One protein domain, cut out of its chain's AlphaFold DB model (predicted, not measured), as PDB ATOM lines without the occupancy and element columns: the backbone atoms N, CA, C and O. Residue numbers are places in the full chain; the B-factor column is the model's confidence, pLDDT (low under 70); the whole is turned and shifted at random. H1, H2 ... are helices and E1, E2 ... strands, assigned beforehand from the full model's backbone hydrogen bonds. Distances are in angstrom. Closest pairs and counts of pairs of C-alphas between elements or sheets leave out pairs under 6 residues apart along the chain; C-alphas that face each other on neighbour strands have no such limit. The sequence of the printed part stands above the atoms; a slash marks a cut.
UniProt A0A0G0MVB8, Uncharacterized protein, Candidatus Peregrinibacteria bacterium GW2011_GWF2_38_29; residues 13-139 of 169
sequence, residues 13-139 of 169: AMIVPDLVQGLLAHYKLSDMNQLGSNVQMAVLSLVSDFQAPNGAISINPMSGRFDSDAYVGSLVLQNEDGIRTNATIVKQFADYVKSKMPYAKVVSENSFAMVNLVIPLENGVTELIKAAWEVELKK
ATOM      1  N   ALA A  13       8.455  16.753 -54.646       48.50
ATOM      2  CA  ALA A  13       7.946  17.319 -53.399       48.50
ATOM      3  C   ALA A  13       6.515  16.846 -53.064       48.50
ATOM      4  O   ALA A  13       6.143  16.844 -51.894       48.50
ATOM      5  N   MET A  14       5.729  16.422 -54.065       49.84
ATOM      6  CA  MET A  14       4.345  15.959 -53.878       49.84
ATOM      7  C   MET A  14       4.218  14.445 -53.635       49.84
ATOM      8  O   MET A  14       3.210  14.008 -53.095       49.84
ATOM      9  N   ILE A  15       5.236  13.641 -53.959       55.59
ATOM     10  CA  ILE A  15       5.191  12.170 -53.824       55.59
ATOM     11  C   ILE A  15       5.406  11.715 -52.365       55.59
ATOM     12  O   ILE A  15       4.830  10.718 -51.931       55.59
ATOM     13  N   VAL A  16       6.198  12.457 -51.581       57.12
ATOM     14  CA  VAL A  16       6.513  12.108 -50.179       57.12
ATOM     15  C   VAL A  16       5.275  12.091 -49.288       57.12
ATOM     16  O   VAL A  16       5.067  11.090 -48.596       57.12
ATOM     17  N   PRO A  17       4.457  13.167 -49.265       62.06
ATOM     18  CA  PRO A  17       3.273  13.200 -48.422       62.06
ATOM     19  C   PRO A  17       2.316  12.063 -48.774       62.06
ATOM     20  O   PRO A  17       1.829  11.403 -47.864       62.06
ATOM     21  N   ASP A  18       2.128  11.757 -50.057       67.69
ATOM     22  CA  ASP A  18       1.206  10.707 -50.503       67.69
ATOM     23  C   ASP A  18       1.675   9.300 -50.104       67.69
ATOM     24  O   ASP A  18       0.884   8.506 -49.589       67.69
ATOM     25  N   LEU A  19       2.969   8.992 -50.256       69.12
ATOM     26  CA  LEU A  19       3.530   7.706 -49.822       69.12
ATOM     27  C   LEU A  19       3.473   7.540 -48.302       69.12
ATOM     28  O   LEU A  19       3.100   6.480 -47.799       69.12
ATOM     29  N   VAL A  20       3.814   8.592 -47.556       72.94
ATOM     30  CA  VAL A  20       3.754   8.580 -46.092       72.94
ATOM     31  C   VAL A  20       2.312   8.425 -45.612       72.94
ATOM     32  O   VAL A  20       2.054   7.583 -44.755       72.94
ATOM     33  N   GLN A  21       1.359   9.165 -46.183       73.75
ATOM     34  CA  GLN A  21      -0.065   9.034 -45.855       73.75
ATOM     35  C   GLN A  21      -0.602   7.637 -46.199       73.75
ATOM     36  O   GLN A  21      -1.336   7.048 -45.404       73.75
ATOM     37  N   GLY A  22      -0.175   7.054 -47.325       74.94
ATOM     38  CA  GLY A  22      -0.485   5.669 -47.683       74.94
ATOM     39  C   GLY A  22       0.016   4.657 -46.646       74.94
ATOM     40  O   GLY A  22      -0.729   3.762 -46.241       74.94
ATOM     41  N   LEU A  23       1.248   4.823 -46.152       73.69
ATOM     42  CA  LEU A  23       1.816   3.981 -45.092       73.69
ATOM     43  C   LEU A  23       1.088   4.173 -43.751       73.69
ATOM     44  O   LEU A  23       0.777   3.186 -43.084       73.69
ATOM     45  N   LEU A  24       0.771   5.413 -43.364       80.44
ATOM     46  CA  LEU A  24      -0.002   5.708 -42.150       80.44
ATOM     47  C   LEU A  24      -1.370   5.019 -42.179       80.44
ATOM     48  O   LEU A  24      -1.742   4.356 -41.211       80.44
ATOM     49  N   ALA A  25      -2.082   5.104 -43.305       78.81
ATOM     50  CA  ALA A  25      -3.367   4.439 -43.486       78.81
ATOM     51  C   ALA A  25      -3.238   2.906 -43.445       78.81
ATOM     52  O   ALA A  25      -4.016   2.242 -42.756       78.81
ATOM     53  N   HIS A  26      -2.234   2.339 -44.126       76.31
ATOM     54  CA  HIS A  26      -1.996   0.893 -44.158       76.31
ATOM     55  C   HIS A  26      -1.716   0.315 -42.762       76.31
ATOM     56  O   HIS A  26      -2.267  -0.725 -42.397       76.31
ATOM     57  N   TYR A  27      -0.907   1.012 -41.959       71.56
ATOM     58  CA  TYR A  27      -0.536   0.589 -40.605       71.56
ATOM     59  C   TYR A  27      -1.441   1.151 -39.498       71.56
ATOM     60  O   TYR A  27      -1.188   0.887 -38.325       71.56
ATOM     61  N   LYS A  28      -2.510   1.881 -39.852       81.44
ATOM     62  CA  LYS A  28      -3.458   2.518 -38.916       81.44
ATOM     63  C   LYS A  28      -2.773   3.420 -37.878       81.44
ATOM     64  O   LYS A  28      -3.105   3.377 -36.693       81.44
ATOM     65  N   LEU A  29      -1.810   4.218 -38.324       82.31
ATOM     66  CA  LEU A  29      -1.034   5.124 -37.478       82.31
ATOM     67  C   LEU A  29      -1.590   6.543 -37.549       82.31
ATOM     68  O   LEU A  29      -2.096   6.973 -38.583       82.31
ATOM     69  N   SER A  30      -1.490   7.268 -36.436       81.06
ATOM     70  CA  SER A  30      -2.078   8.605 -36.298       81.06
ATOM     71  C   SER A  30      -1.250   9.700 -36.963       81.06
ATOM     72  O   SER A  30      -1.806  10.697 -37.416       81.06
ATOM     73  N   ASP A  31       0.074   9.540 -36.990       84.69
ATOM     74  CA  ASP A  31       0.991  10.568 -37.468       84.69
ATOM     75  C   ASP A  31       2.362  10.007 -37.882       84.69
ATOM     76  O   ASP A  31       2.712   8.846 -37.644       84.69
ATOM     77  N   MET A  32       3.164  10.878 -38.500       80.06
ATOM     78  CA  MET A  32       4.512  10.562 -38.974       80.06
ATOM     79  C   MET A  32       5.494  10.196 -37.858       80.06
ATOM     80  O   MET A  32       6.443   9.458 -38.121       80.06
ATOM     81  N   ASN A  33       5.291  10.681 -36.630       82.06
ATOM     82  CA  ASN A  33       6.175  10.351 -35.516       82.06
ATOM     83  C   ASN A  33       5.980   8.889 -35.110       82.06
ATOM     84  O   ASN A  33       6.966   8.174 -34.945       82.06
ATOM     85  N   GLN A  34       4.733   8.410 -35.047       82.62
ATOM     86  CA  GLN A  34       4.436   6.994 -34.809       82.62
ATOM     87  C   GLN A  34       5.012   6.097 -35.910       82.62
ATOM     88  O   GLN A  34       5.597   5.056 -35.611       82.62
ATOM     89  N   LEU A  35       4.895   6.503 -37.180       82.38
ATOM     90  CA  LEU A  35       5.509   5.765 -38.289       82.38
ATOM     91  C   LEU A  35       7.035   5.721 -38.155       82.38
ATOM     92  O   LEU A  35       7.625   4.652 -38.292       82.38
ATOM     93  N   GLY A  36       7.666   6.851 -37.827       84.06
ATOM     94  CA  GLY A  36       9.105   6.933 -37.574       84.06
ATOM     95  C   GLY A  36       9.554   6.027 -36.425       84.06
ATOM     96  O   GLY A  36      10.513   5.274 -36.584       84.06
ATOM     97  N   SER A  37       8.831   6.025 -35.302       84.25
ATOM     98  CA  SER A  37       9.097   5.130 -34.170       84.25
ATOM     99  C   SER A  37       8.949   3.655 -34.543       84.25
ATOM    100  O   SER A  37       9.793   2.845 -34.168       84.25
ATOM    101  N   ASN A  38       7.929   3.289 -35.323       82.62
ATOM    102  CA  ASN A  38       7.744   1.907 -35.771       82.62
ATOM    103  C   ASN A  38       8.862   1.449 -36.709       82.62
ATOM    104  O   ASN A  38       9.367   0.337 -36.562       82.62
ATOM    105  N   VAL A  39       9.294   2.310 -37.634       87.75
ATOM    106  CA  VAL A  39      10.454   2.042 -38.495       87.75
ATOM    107  C   VAL A  39      11.718   1.874 -37.649       87.75
ATOM    108  O   VAL A  39      12.462   0.915 -37.840       87.75
ATOM    109  N   GLN A  40      11.940   2.750 -36.667       87.06
ATOM    110  CA  GLN A  40      13.083   2.675 -35.757       87.06
ATOM    111  C   GLN A  40      13.099   1.364 -34.951       87.06
ATOM    112  O   GLN A  40      14.132   0.696 -34.876       87.06
ATOM    113  N   MET A  41      11.949   0.957 -34.406       85.94
ATOM    114  CA  MET A  41      11.791  -0.313 -33.694       85.94
ATOM    115  C   MET A  41      12.012  -1.518 -34.610       85.94
ATOM    116  O   MET A  41      12.694  -2.460 -34.218       85.94
ATOM    117  N   ALA A  42      11.497  -1.479 -35.842       88.56
ATOM    118  CA  ALA A  42      11.690  -2.547 -36.817       88.56
ATOM    119  C   ALA A  42      13.172  -2.722 -37.188       88.56
ATOM    120  O   ALA A  42      13.678  -3.846 -37.190       88.56
ATOM    121  N   VAL A  43      13.889  -1.615 -37.421       91.44
ATOM    122  CA  VAL A  43      15.342  -1.629 -37.648       91.44
ATOM    123  C   VAL A  43      16.059  -2.265 -36.459       91.44
ATOM    124  O   VAL A  43      16.851  -3.186 -36.658       91.44
ATOM    125  N   LEU A  44      15.764  -1.833 -35.228       90.06
ATOM    126  CA  LEU A  44      16.377  -2.403 -34.026       90.06
ATOM    127  C   LEU A  44      16.098  -3.900 -33.874       90.06
ATOM    128  O   LEU A  44      17.023  -4.669 -33.610       90.06
ATOM    129  N   SER A  45      14.854  -4.342 -34.075       89.56
ATOM    130  CA  SER A  45      14.491  -5.759 -33.982       89.56
ATOM    131  C   SER A  45      15.325  -6.634 -34.918       89.56
ATOM    132  O   SER A  45      15.697  -7.738 -34.514       89.56
ATOM    133  N   LEU A  46      15.661  -6.139 -36.114       90.50
ATOM    134  CA  LEU A  46      16.452  -6.862 -37.115       90.50
ATOM    135  C   LEU A  46      17.947  -6.957 -36.809       90.50
ATOM    136  O   LEU A  46      18.593  -7.880 -37.307       90.50
ATOM    137  N   VAL A  47      18.495  -5.988 -36.071       92.12
ATOM    138  CA  VAL A  47      19.951  -5.860 -35.877       92.12
ATOM    139  C   VAL A  47      20.403  -6.044 -34.427       92.12
ATOM    140  O   VAL A  47      21.602  -6.116 -34.168       92.12
ATOM    141  N   SER A  48      19.459  -6.140 -33.486       89.25
ATOM    142  CA  SER A  48      19.710  -6.308 -32.044       89.25
ATOM    143  C   SER A  48      20.454  -7.594 -31.667       89.25
ATOM    144  O   SER A  48      21.040  -7.655 -30.592       89.25
ATOM    145  N   ASP A  49      20.450  -8.615 -32.527       89.00
ATOM    146  CA  ASP A  49      21.160  -9.884 -32.328       89.00
ATOM    147  C   ASP A  49      22.626  -9.848 -32.785       89.00
ATOM    148  O   ASP A  49      23.314 -10.869 -32.719       89.00
ATOM    149  N   PHE A  50      23.128  -8.695 -33.238       91.12
ATOM    150  CA  PHE A  50      24.537  -8.540 -33.576       91.12
ATOM    151  C   PHE A  50      25.436  -8.830 -32.368       91.12
ATOM    152  O   PHE A  50      25.301  -8.219 -31.309       91.12
ATOM    153  N   GLN A  51      26.402  -9.729 -32.555       86.56
ATOM    154  CA  GLN A  51      27.435 -10.017 -31.564       86.56
ATOM    155  C   GLN A  51      28.770  -9.470 -32.051       86.56
ATOM    156  O   GLN A  51      29.292  -9.903 -33.081       86.56
ATOM    157  N   ALA A  52      29.326  -8.513 -31.311       83.62
ATOM    158  CA  ALA A  52      30.643  -7.990 -31.617       83.62
ATOM    159  C   ALA A  52      31.731  -8.973 -31.149       83.62
ATOM    160  O   ALA A  52      31.590  -9.592 -30.093       83.62
ATOM    161  N   PRO A  53      32.850  -9.092 -31.883       79.69
ATOM    162  CA  PRO A  53      33.901 -10.065 -31.571       79.69
ATOM    163  C   PRO A  53      34.615  -9.820 -30.231       79.69
ATOM    164  O   PRO A  53      35.291 -10.715 -29.735       79.69
ATOM    165  N   ASN A  54      34.470  -8.629 -29.642       74.25
ATOM    166  CA  ASN A  54      35.264  -8.192 -28.491       74.25
ATOM    167  C   ASN A  54      34.416  -7.889 -27.238       74.25
ATOM    168  O   ASN A  54      34.931  -7.267 -26.314       74.25
ATOM    169  N   GLY A  55      33.134  -8.271 -27.207       70.38
ATOM    170  CA  GLY A  55      32.253  -8.042 -26.053       70.38
ATOM    171  C   GLY A  55      30.859  -7.549 -26.432       70.38
ATOM    172  O   GLY A  55      30.508  -7.490 -27.612       70.38
ATOM    173  N   ALA A  56      30.050  -7.204 -25.428       75.88
ATOM    174  CA  ALA A  56      28.709  -6.692 -25.666       75.88
ATOM    175  C   ALA A  56      28.749  -5.258 -26.220       75.88
ATOM    176  O   ALA A  56      29.584  -4.432 -25.841       75.88
ATOM    177  N   ILE A  57      27.826  -4.969 -27.135       84.44
ATOM    178  CA  ILE A  57      27.625  -3.640 -27.709       84.44
ATOM    179  C   ILE A  57      26.167  -3.265 -27.541       84.44
ATOM    180  O   ILE A  57      25.273  -4.065 -27.814       84.44
ATOM    181  N   SER A  58      25.939  -2.026 -27.125       87.69
ATOM    182  CA  SER A  58      24.625  -1.408 -27.193       87.69
ATOM    183  C   SER A  58      24.451  -0.720 -28.546       87.69
ATOM    184  O   SER A  58      25.343  -0.028 -29.049       87.69
ATOM    185  N   ILE A  59      23.292  -0.959 -29.154       88.94
ATOM    186  CA  ILE A  59      22.879  -0.343 -30.413       88.94
ATOM    187  C   ILE A  59      21.775   0.639 -30.061       88.94
ATOM    188  O   ILE A  59      20.662   0.237 -29.727       88.94
ATOM    189  N   ASN A  60      22.093   1.926 -30.142       86.06
ATOM    190  CA  ASN A  60      21.154   2.987 -29.820       86.06
ATOM    191  C   ASN A  60      20.693   3.650 -31.115       86.06
ATOM    192  O   ASN A  60      21.530   4.137 -31.886       86.06
ATOM    193  N   PRO A  61      19.383   3.673 -31.398       83.69
ATOM    194  CA  PRO A  61      18.910   4.354 -32.576       83.69
ATOM    195  C   PRO A  61      18.931   5.862 -32.321       83.69
ATOM    196  O   PRO A  61      18.522   6.349 -31.267       83.69
ATOM    197  N   MET A  62      19.401   6.618 -33.301       76.19
ATOM    198  CA  MET A  62      19.206   8.061 -33.329       76.19
ATOM    199  C   MET A  62      17.886   8.408 -34.017       76.19
ATOM    200  O   MET A  62      17.271   7.563 -34.675       76.19
ATOM    201  N   SER A  63      17.442   9.655 -33.838       73.12
ATOM    202  CA  SER A  63      16.248  10.181 -34.495       73.12
ATOM    203  C   SER A  63      16.321   9.956 -36.005       73.12
ATOM    204  O   SER A  63      17.289  10.329 -36.669       73.12
ATOM    205  N   GLY A  64      15.288   9.312 -36.541       80.38
ATOM    206  CA  GLY A  64      15.077   9.200 -37.976       80.38
ATOM    207  C   GLY A  64      14.155  10.298 -38.484       80.38
ATOM    208  O   GLY A  64      13.389  10.888 -37.721       80.38
ATOM    209  N   ARG A  65      14.217  10.568 -39.783       84.62
ATOM    210  CA  ARG A  65      13.301  11.479 -40.471       84.62
ATOM    211  C   ARG A  65      12.887  10.903 -41.814       84.62
ATOM    212  O   ARG A  65      13.628  10.130 -42.416       84.62
ATOM    213  N   PHE A  66      11.732  11.333 -42.296       83.81
ATOM    214  CA  PHE A  66      11.324  11.104 -43.675       83.81
ATOM    215  C   PHE A  66      11.830  12.262 -44.532       83.81
ATOM    216  O   PHE A  66      11.630  13.424 -44.184       83.81
ATOM    217  N   ASP A  67      12.519  11.939 -45.617       81.12
ATOM    218  CA  ASP A  67      13.071  12.895 -46.568       81.12
ATOM    219  C   ASP A  67      12.766  12.403 -47.980       81.12
ATOM    220  O   ASP A  67      13.182  11.302 -48.326       81.12
ATOM    221  N   SER A  68      12.062  13.224 -48.768       71.81
ATOM    222  CA  SER A  68      11.793  13.068 -50.208       71.81
ATOM    223  C   SER A  68      11.176  11.726 -50.651       71.81
ATOM    224  O   SER A  68      10.036  11.652 -51.081       71.81
ATOM    225  N   ASP A  69      11.899  10.629 -50.569       79.12
ATOM    226  CA  ASP A  69      11.483   9.299 -51.008       79.12
ATOM    227  C   ASP A  69      12.019   8.195 -50.088       79.12
ATOM    228  O   ASP A  69      11.924   7.011 -50.408       79.12
ATOM    229  N   ALA A  70      12.566   8.560 -48.929       85.69
ATOM    230  CA  ALA A  70      13.216   7.635 -48.022       85.69
ATOM    231  C   ALA A  70      12.989   7.982 -46.546       85.69
ATOM    232  O   ALA A  70      12.787   9.129 -46.146       85.69
ATOM    233  N   TYR A  71      13.093   6.959 -45.710       89.25
ATOM    234  CA  TYR A  71      13.420   7.118 -44.306       89.25
ATOM    235  C   TYR A  71      14.942   7.187 -44.151       89.25
ATOM    236  O   TYR A  71      15.668   6.304 -44.614       89.25
ATOM    237  N   VAL A  72      15.427   8.219 -43.472       90.56
ATOM    238  CA  VAL A  72      16.839   8.414 -43.146       90.56
ATOM    239  C   VAL A  72      17.000   8.312 -41.639       90.56
ATOM    240  O   VAL A  72      16.366   9.058 -40.896       90.56
ATOM    241  N   GLY A  73      17.867   7.412 -41.183       91.69
ATOM    242  CA  GLY A  73      18.156   7.225 -39.766       91.69
ATOM    243  C   GLY A  73      19.606   6.838 -39.517       91.69
ATOM    244  O   GLY A  73      20.377   6.589 -40.447       91.69
ATOM    245  N   SER A  74      19.965   6.758 -38.241       92.06
ATOM    246  CA  SER A  74      21.313   6.381 -37.827       92.06
ATOM    247  C   SER A  74      21.274   5.469 -36.606       92.06
ATOM    248  O   SER A  74      20.381   5.570 -35.764       92.06
ATOM    249  N   LEU A  75      22.255   4.579 -36.509       91.69
ATOM    250  CA  LEU A  75      22.477   3.688 -35.376       91.69
ATOM    251  C   LEU A  75      23.853   3.982 -34.790       91.69
ATOM    252  O   LEU A  75      24.849   3.935 -35.513       91.69
ATOM    253  N   VAL A  76      23.909   4.270 -33.496       90.19
ATOM    254  CA  VAL A  76      25.157   4.507 -32.768       90.19
ATOM    255  C   VAL A  76      25.541   3.241 -32.018       90.19
ATOM    256  O   VAL A  76      24.700   2.614 -31.375       90.19
ATOM    257  N   LEU A  77      26.822   2.885 -32.099       90.25
ATOM    258  CA  LEU A  77      27.397   1.737 -31.416       90.25
ATOM    259  C   LEU A  77      28.225   2.202 -30.225       90.25
ATOM    260  O   LEU A  77      29.207   2.939 -30.376       90.25
ATOM    261  N   GLN A  78      27.859   1.713 -29.047       88.62
ATOM    262  CA  GLN A  78      28.575   1.965 -27.801       88.62
ATOM    263  C   GLN A  78      28.961   0.639 -27.148       88.62
ATOM    264  O   GLN A  78      28.209  -0.333 -27.202       88.62
ATOM    265  N   ASN A  79      30.142   0.587 -26.536       84.50
ATOM    266  CA  ASN A  79      30.505  -0.526 -25.661       84.50
ATOM    267  C   ASN A  79      29.711  -0.455 -24.336       84.50
ATOM    268  O   ASN A  79      28.919   0.467 -24.127       84.50
ATOM    269  N   GLU A  80      29.914  -1.426 -23.444       78.50
ATOM    270  CA  GLU A  80      29.242  -1.475 -22.132       78.50
ATOM    271  C   GLU A  80      29.501  -0.232 -21.264       78.50
ATOM    272  O   GLU A  80      28.628   0.177 -20.504       78.50
ATOM    273  N   ASP A  81      30.647   0.428 -21.446       77.56
ATOM    274  CA  ASP A  81      31.022   1.651 -20.725       77.56
ATOM    275  C   ASP A  81      30.391   2.930 -21.319       77.56
ATOM    276  O   ASP A  81      30.705   4.043 -20.893       77.56
ATOM    277  N   GLY A  82      29.541   2.811 -22.348       73.69
ATOM    278  CA  GLY A  82      28.943   3.950 -23.060       73.69
ATOM    279  C   GLY A  82      29.913   4.691 -23.993       73.69
ATOM    280  O   GLY A  82      29.563   5.720 -24.581       73.69
ATOM    281  N   ILE A  83      31.129   4.168 -24.163       80.31
ATOM    282  CA  ILE A  83      32.179   4.715 -25.021       80.31
ATOM    283  C   ILE A  83      31.961   4.238 -26.460       80.31
ATOM    284  O   ILE A  83      31.551   3.108 -26.733       80.31
ATOM    285  N   ARG A  84      32.251   5.122 -27.418       80.50
ATOM    286  CA  ARG A  84      32.186   4.811 -28.852       80.50
ATOM    287  C   ARG A  84      33.124   3.655 -29.204       80.50
ATOM    288  O   ARG A  84      34.295   3.665 -28.831       80.50
ATOM    289  N   THR A  85      32.607   2.681 -29.951       85.25
ATOM    290  CA  THR A  85      33.391   1.512 -30.380       85.25
ATOM    291  C   THR A  85      34.395   1.850 -31.495       85.25
ATOM    292  O   THR A  85      34.387   2.945 -32.059       85.25
ATOM    293  N   ASN A  86      35.286   0.912 -31.825       86.94
ATOM    294  CA  ASN A  86      36.324   1.116 -32.838       86.94
ATOM    295  C   ASN A  86      35.805   0.951 -34.283       86.94
ATOM    296  O   ASN A  86      34.794   0.297 -34.541       86.94
ATOM    297  N   ALA A  87      36.556   1.494 -35.247       88.12
ATOM    298  CA  ALA A  87      36.201   1.489 -36.670       88.12
ATOM    299  C   ALA A  87      35.999   0.084 -37.271       88.12
ATOM    300  O   ALA A  87      35.169  -0.092 -38.164       88.12
ATOM    301  N   THR A  88      36.728  -0.927 -36.787       90.12
ATOM    302  CA  THR A  88      36.586  -2.311 -37.264       90.12
ATOM    303  C   THR A  88      35.203  -2.856 -36.935       90.12
ATOM    304  O   THR A  88      34.547  -3.429 -37.806       90.12
ATOM    305  N   ILE A  89      34.729  -2.632 -35.709       90.56
ATOM    306  CA  ILE A  89      33.413  -3.107 -35.282       90.56
ATOM    307  C   ILE A  89      32.295  -2.336 -35.991       90.56
ATOM    308  O   ILE A  89      31.329  -2.946 -36.439       90.56
ATOM    309  N   VAL A  90      32.449  -1.022 -36.183       91.88
ATOM    310  CA  VAL A  90      31.486  -0.210 -36.953       91.88
ATOM    311  C   VAL A  90      31.334  -0.747 -38.377       91.88
ATOM    312  O   VAL A  90      30.217  -0.867 -38.878       91.88
ATOM    313  N   LYS A  91      32.443  -1.122 -39.026       92.00
ATOM    314  CA  LYS A  91      32.419  -1.704 -40.373       92.00
ATOM    315  C   LYS A  91      31.739  -3.077 -40.396       92.00
ATOM    316  O   LYS A  91      30.879  -3.304 -41.241       92.00
ATOM    317  N   GLN A  92      32.080  -3.962 -39.457       92.75
ATOM    318  CA  GLN A  92      31.437  -5.277 -39.332       92.75
ATOM    319  C   GLN A  92      29.932  -5.151 -39.091       92.75
ATOM    320  O   GLN A  92      29.144  -5.860 -39.714       92.75
ATOM    321  N   PHE A  93      29.529  -4.215 -38.235       93.88
ATOM    322  CA  PHE A  93      28.124  -3.933 -38.007       93.88
ATOM    323  C   PHE A  93      27.448  -3.380 -39.261       93.88
ATOM    324  O   PHE A  93      26.367  -3.833 -39.605       93.88
ATOM    325  N   ALA A  94      28.082  -2.472 -40.006       94.56
ATOM    326  CA  ALA A  94      27.524  -1.982 -41.266       94.56
ATOM    327  C   ALA A  94      27.303  -3.111 -42.288       94.56
ATOM    328  O   ALA A  94      26.276  -3.135 -42.964       94.56
ATOM    329  N   ASP A  95      28.229  -4.065 -42.394       95.00
ATOM    330  CA  ASP A  95      28.070  -5.223 -43.279       95.00
ATOM    331  C   ASP A  95      26.976  -6.182 -42.780       95.00
ATOM    332  O   ASP A  95      26.180  -6.692 -43.572       95.00
ATOM    333  N   TYR A  96      26.851  -6.347 -41.463       95.12
ATOM    334  CA  TYR A  96      25.748  -7.080 -40.850       95.12
ATOM    335  C   TYR A  96      24.385  -6.429 -41.132       95.12
ATOM    336  O   TYR A  96      23.458  -7.101 -41.585       95.12
ATOM    337  N   VAL A  97      24.274  -5.110 -40.958       94.19
ATOM    338  CA  VAL A  97      23.078  -4.311 -41.267       94.19
ATOM    339  C   VAL A  97      22.677  -4.490 -42.736       94.19
ATOM    340  O   VAL A  97      21.508  -4.756 -43.010       94.19
ATOM    341  N   LYS A  98      23.630  -4.449 -43.682       94.69
ATOM    342  CA  LYS A  98      23.357  -4.724 -45.110       94.69
ATOM    343  C   LYS A  98      22.802  -6.129 -45.338       94.69
ATOM    344  O   LYS A  98      21.919  -6.299 -46.169       94.69
ATOM    345  N   SER A  99      23.299  -7.130 -44.609       94.31
ATOM    346  CA  SER A  99      22.813  -8.510 -44.747       94.31
ATOM    347  C   SER A  99      21.368  -8.686 -44.263       94.31
ATOM    348  O   SER A  99      20.623  -9.482 -44.827       94.31
ATOM    349  N   LYS A 100      20.956  -7.924 -43.240       92.81
ATOM    350  CA  LYS A 100      19.591  -7.946 -42.688       92.81
ATOM    351  C   LYS A 100      18.621  -7.072 -43.481       92.81
ATOM    352  O   LYS A 100      17.422  -7.333 -43.479       92.81
ATOM    353  N   MET A 101      19.133  -6.033 -44.133       91.69
ATOM    354  CA  MET A 101      18.347  -5.033 -44.856       91.69
ATOM    355  C   MET A 101      18.978  -4.749 -46.231       91.69
ATOM    356  O   MET A 101      19.512  -3.661 -46.448       91.69
ATOM    357  N   PRO A 102      18.922  -5.701 -47.184       90.19
ATOM    358  CA  PRO A 102      19.559  -5.551 -48.498       90.19
ATOM    359  C   PRO A 102      18.936  -4.443 -49.365       90.19
ATOM    360  O   PRO A 102      19.553  -3.986 -50.322       90.19
ATOM    361  N   TYR A 103      17.726  -3.997 -49.024       87.69
ATOM    362  CA  TYR A 103      17.021  -2.879 -49.656       87.69
ATOM    363  C   TYR A 103      17.446  -1.502 -49.113       87.69
ATOM    364  O   TYR A 103      17.066  -0.480 -49.679       87.69
ATOM    365  N   ALA A 104      18.207  -1.447 -48.014       91.62
ATOM    366  CA  ALA A 104      18.673  -0.198 -47.425       91.62
ATOM    367  C   ALA A 104      20.062   0.178 -47.955       91.62
ATOM    368  O   ALA A 104      20.962  -0.658 -48.062       91.62
ATOM    369  N   LYS A 105      20.290   1.469 -48.207       93.62
ATOM    370  CA  LYS A 105      21.646   1.991 -48.406       93.62
ATOM    371  C   LYS A 105      22.281   2.226 -47.039       93.62
ATOM    372  O   LYS A 105      21.779   3.016 -46.245       93.62
ATOM    373  N   VAL A 106      23.408   1.564 -46.793       94.19
ATOM    374  CA  VAL A 106      24.098   1.570 -45.495       94.19
ATOM    375  C   VAL A 106      25.487   2.184 -45.638       94.19
ATOM    376  O   VAL A 106      26.288   1.730 -46.461       94.19
ATOM    377  N   VAL A 107      25.788   3.193 -44.821       93.69
ATOM    378  CA  VAL A 107      27.081   3.892 -44.801       93.69
ATOM    379  C   VAL A 107      27.632   3.908 -43.377       93.69
ATOM    380  O   VAL A 107      26.986   4.412 -42.463       93.69
ATOM    381  N   SER A 108      28.836   3.372 -43.184       92.06
ATOM    382  CA  SER A 108      29.558   3.435 -41.909       92.06
ATOM    383  C   SER A 108      30.269   4.776 -41.741       92.06
ATOM    384  O   SER A 108      30.981   5.211 -42.648       92.06
ATOM    385  N   GLU A 109      30.162   5.375 -40.562       89.75
ATOM    386  CA  GLU A 109      30.825   6.620 -40.196       89.75
ATOM    387  C   GLU A 109      31.685   6.421 -38.941       89.75
ATOM    388  O   GLU A 109      31.236   6.514 -37.796       89.75
ATOM    389  N   ASN A 110      32.962   6.115 -39.179       85.19
ATOM    390  CA  ASN A 110      33.891   5.665 -38.140       85.19
ATOM    391  C   ASN A 110      34.144   6.725 -37.060       85.19
ATOM    392  O   ASN A 110      34.224   6.383 -35.884       85.19
ATOM    393  N   SER A 111      34.219   8.006 -37.437       83.50
ATOM    394  CA  SER A 111      34.477   9.123 -36.513       83.50
ATOM    395  C   SER A 111      33.409   9.264 -35.420       83.50
ATOM    396  O   SER A 111      33.678   9.792 -34.339       83.50
ATOM    397  N   PHE A 112      32.199   8.767 -35.684       81.88
ATOM    398  CA  PHE A 112      31.063   8.836 -34.766       81.88
ATOM    399  C   PHE A 112      30.622   7.470 -34.240       81.88
ATOM    400  O   PHE A 112      29.654   7.406 -33.490       81.88
ATOM    401  N   ALA A 113      31.343   6.397 -34.585       88.38
ATOM    402  CA  ALA A 113      30.946   5.018 -34.307       88.38
ATOM    403  C   ALA A 113      29.489   4.730 -34.706       88.38
ATOM    404  O   ALA A 113      28.705   4.167 -33.939       88.38
ATOM    405  N   MET A 114      29.127   5.173 -35.909       91.06
ATOM    406  CA  MET A 114      27.748   5.232 -36.367       91.06
ATOM    407  C   MET A 114      27.574   4.499 -37.693       91.06
ATOM    408  O   MET A 114      28.480   4.449 -38.526       91.06
ATOM    409  N   VAL A 115      26.380   3.961 -37.907       92.75
ATOM    410  CA  VAL A 115      25.921   3.471 -39.204       92.75
ATOM    411  C   VAL A 115      24.700   4.273 -39.619       92.75
ATOM    412  O   VAL A 115      23.676   4.257 -38.942       92.75
ATOM    413  N   ASN A 116      24.816   4.974 -40.741       92.81
ATOM    414  CA  ASN A 116      23.716   5.683 -41.374       92.81
ATOM    415  C   ASN A 116      22.973   4.732 -42.313       92.81
ATOM    416  O   ASN A 116      23.596   3.974 -43.067       92.81
ATOM    417  N   LEU A 117      21.648   4.807 -42.288       93.12
ATOM    418  CA  LEU A 117      20.756   4.026 -43.132       93.12
ATOM    419  C   LEU A 117      19.812   4.949 -43.903       93.12
ATOM    420  O   LEU A 117      19.235   5.884 -43.350       93.12
ATOM    421  N   VAL A 118      19.644   4.649 -45.185       92.62
ATOM    422  CA  VAL A 118      18.621   5.245 -46.044       92.62
ATOM    423  C   VAL A 118      17.760   4.108 -46.576       92.62
ATOM    424  O   VAL A 118      18.251   3.245 -47.306       92.62
ATOM    425  N   ILE A 119      16.495   4.087 -46.170       91.19
ATOM    426  CA  ILE A 119      15.511   3.066 -46.533       91.19
ATOM    427  C   ILE A 119      14.506   3.716 -47.483       91.19
ATOM    428  O   ILE A 119      13.774   4.602 -47.040       91.19
ATOM    429  N   PRO A 120      14.441   3.307 -48.759       89.12
ATOM    430  CA  PRO A 120      13.429   3.809 -49.681       89.12
ATOM    431  C   PRO A 120      12.013   3.599 -49.123       89.12
ATOM    432  O   PRO A 120      11.700   2.534 -48.586       89.12
ATOM    433  N   LEU A 121      11.155   4.612 -49.239       82.38
ATOM    434  CA  LEU A 121       9.746   4.524 -48.853       82.38
ATOM    435  C   LEU A 121       9.004   3.543 -49.754       82.38
ATOM    436  O   LEU A 121       8.240   2.711 -49.265       82.38
ATOM    437  N   GLU A 122       9.265   3.624 -51.058       76.44
ATOM    438  CA  GLU A 122       8.703   2.712 -52.043       76.44
ATOM    439  C   GLU A 122       9.222   1.292 -51.778       76.44
ATOM    440  O   GLU A 122      10.397   0.985 -51.979       76.44
ATOM    441  N   ASN A 123       8.329   0.433 -51.279       75.00
ATOM    442  CA  ASN A 123       8.552  -0.966 -50.901       75.00
ATOM    443  C   ASN A 123       9.546  -1.208 -49.746       75.00
ATOM    444  O   ASN A 123       9.345  -2.149 -48.985       75.00
ATOM    445  N   GLY A 124      10.567  -0.372 -49.537       79.00
ATOM    446  CA  GLY A 124      11.599  -0.599 -48.516       79.00
ATOM    447  C   GLY A 124      11.068  -0.572 -47.079       79.00
ATOM    448  O   GLY A 124      11.413  -1.444 -46.284       79.00
ATOM    449  N   VAL A 125      10.174   0.364 -46.743       77.44
ATOM    450  CA  VAL A 125       9.536   0.410 -45.408       77.44
ATOM    451  C   VAL A 125       8.613  -0.791 -45.180       77.44
ATOM    452  O   VAL A 125       8.587  -1.364 -44.090       77.44
ATOM    453  N   THR A 126       7.879  -1.214 -46.207       76.06
ATOM    454  CA  THR A 126       7.006  -2.388 -46.116       76.06
ATOM    455  C   THR A 126       7.806  -3.677 -45.933       76.06
ATOM    456  O   THR A 126       7.464  -4.487 -45.070       76.06
ATOM    457  N   GLU A 127       8.889  -3.860 -46.691       83.94
ATOM    458  CA  GLU A 127       9.791  -5.011 -46.555       83.94
ATOM    459  C   GLU A 127      10.496  -5.028 -45.193       83.94
ATOM    460  O   GLU A 127      10.608  -6.084 -44.568       83.94
ATOM    461  N   LEU A 128      10.878  -3.858 -44.670       83.81
ATOM    462  CA  LEU A 128      11.396  -3.721 -43.310       83.81
ATOM    463  C   LEU A 128      10.419  -4.241 -42.259       83.81
ATOM    464  O   LEU A 128      10.800  -5.053 -41.415       83.81
ATOM    465  N   ILE A 129       9.169  -3.784 -42.302       77.06
ATOM    466  CA  ILE A 129       8.172  -4.154 -41.295       77.06
ATOM    467  C   ILE A 129       7.858  -5.655 -41.369       77.06
ATOM    468  O   ILE A 129       7.772  -6.304 -40.326       77.06
ATOM    469  N   LYS A 130       7.766  -6.233 -42.576       79.81
ATOM    470  CA  LYS A 130       7.612  -7.687 -42.757       79.81
ATOM    471  C   LYS A 130       8.785  -8.459 -42.150       79.81
ATOM    472  O   LYS A 130       8.570  -9.364 -41.348       79.81
ATOM    473  N   ALA A 131      10.018  -8.076 -42.485       78.56
ATOM    474  CA  ALA A 131      11.214  -8.750 -41.989       78.56
ATOM    475  C   ALA A 131      11.321  -8.668 -40.454       78.56
ATOM    476  O   ALA A 131      11.622  -9.665 -39.793       78.56
ATOM    477  N   ALA A 132      11.035  -7.501 -39.868       80.44
ATOM    478  CA  ALA A 132      11.033  -7.324 -38.418       80.44
ATOM    479  C   ALA A 132       9.951  -8.176 -37.735       80.44
ATOM    480  O   ALA A 132      10.217  -8.808 -36.710       80.44
ATOM    481  N   TRP A 133       8.756  -8.262 -38.329       76.88
ATOM    482  CA  TRP A 133       7.675  -9.112 -37.830       76.88
ATOM    483  C   TRP A 133       8.070 -10.591 -37.789       76.88
ATOM    484  O   TRP A 133       7.810 -11.273 -36.798       76.88
ATOM    485  N   GLU A 134       8.735 -11.103 -38.827       82.12
ATOM    486  CA  GLU A 134       9.211 -12.491 -38.847       82.12
ATOM    487  C   GLU A 134      10.203 -12.792 -37.718       82.12
ATOM    488  O   GLU A 134      10.172 -13.879 -37.131       82.12
ATOM    489  N   VAL A 135      11.086 -11.841 -37.400       81.31
ATOM    490  CA  VAL A 135      12.027 -11.970 -36.281       81.31
ATOM    491  C   VAL A 135      11.282 -12.018 -34.949       81.31
ATOM    492  O   VAL A 135      11.534 -12.915 -34.141       81.31
ATOM    493  N   GLU A 136      10.337 -11.106 -34.721       78.12
ATOM    494  CA  GLU A 136       9.556 -11.080 -33.480       78.12
ATOM    495  C   GLU A 136       8.661 -12.317 -33.327       78.12
ATOM    496  O   GLU A 136       8.584 -12.889 -32.235       78.12
ATOM    497  N   LEU A 137       8.076 -12.817 -34.419       75.12
ATOM    498  CA  LEU A 137       7.325 -14.072 -34.432       75.12
ATOM    499  C   LEU A 137       8.211 -15.256 -34.019       75.12
ATOM    500  O   LEU A 137       7.838 -16.032 -33.137       75.12
ATOM    501  N   LYS A 138       9.421 -15.368 -34.585       82.12
ATOM    502  CA  LYS A 138      10.395 -16.409 -34.208       82.12
ATOM    503  C   LYS A 138      10.781 -16.308 -32.728       82.12
ATOM    504  O   LYS A 138      10.814 -17.328 -32.035       82.12
ATOM    505  N   LYS A 139      11.016 -15.093 -32.212       82.06
ATOM    506  CA  LYS A 139      11.299 -14.855 -30.783       82.06
ATOM    507  C   LYS A 139      10.119 -15.255 -29.891       82.06
ATOM    508  O   LYS A 139      10.326 -15.841 -28.829       82.06
TER     509      LYS A 139
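AT A GLANCE: This is residues 13 to 139 of the 169 residues of an uncharacterized protein of Candidatus Peregrinibacteria bacterium GW2011_GWF2_38_29 (UniProt A0A0G0MVB8). A strongly twisted antiparallel sheet of five strands has H2 and H3 over one face and leaves the other face bare. H4 crosses H2, and H1 stands at one end of the sheet. The printed part has 127 residues, with four named helices and five named strands in the order H1 H2 E1 E2 E3 H3 E4 E5 H4, of mixed class, helices and strands. It is compact, with a radius of gyration of the C-alphas of 14.8 A and spans of 44 by 34 by 23 A.

HOW THE PARTS SIT: In this branched sheet E3, residues 70 to 79, has E1, residues 57 to 61, and E2, residues 65 to 67, on one side and E5, residues 114 to 120, on the other side. E4, residues 105 to 109, is the other neighbour of E5. Within hydrogen-bond range are N 58 and O 78 of E1 and E3, 2.8 A, N 65 and O 72 of the hairpin E2 and E3, 2.9 A, N 71 and O 119 of E3 and E5, 2.8 A, and N 107 and O 116 of the hairpin E4 and E5, 2.9 A. H3, residues 87 to 100, is over E5 at a height over the sheet of 7.8 A. H2, residues 32 to 47, on the same face, is over E3 at 8.3 A. H2 is the hub: it touches H3, closest C-alphas Val 47 and Val 97, 6.4 A; H4, residues 124 to 139, Ala 42 and Ala 132, 5.1 A, at a steep tilt of 53 degrees; and H1, residues 13 to 27, Leu 35 and Leu 24, 6.7 A. H1 and H4 only graze the sheet. Each O i to N i+4 pair is within hydrogen-bond range in H2, H3 and H4, and 9 of 11 in H1.

IN THESE COORDINATES: E3 is 29.4 A long, H2 and H4 22.8 A each and H1 22.7 A. H1 begins at C-alpha 13 (7.946, 17.319, -53.399), and H4 ends at C-alpha 139 (11.299, -14.855, -30.783).

THE WHOLE: The C-alphas farthest apart, of Met 14 and Asn 54, are 46.7 A apart. The printed part has no cut and no long link. Mean pLDDT of the printed part is 83.4, and residues 13 to 19 are under 70.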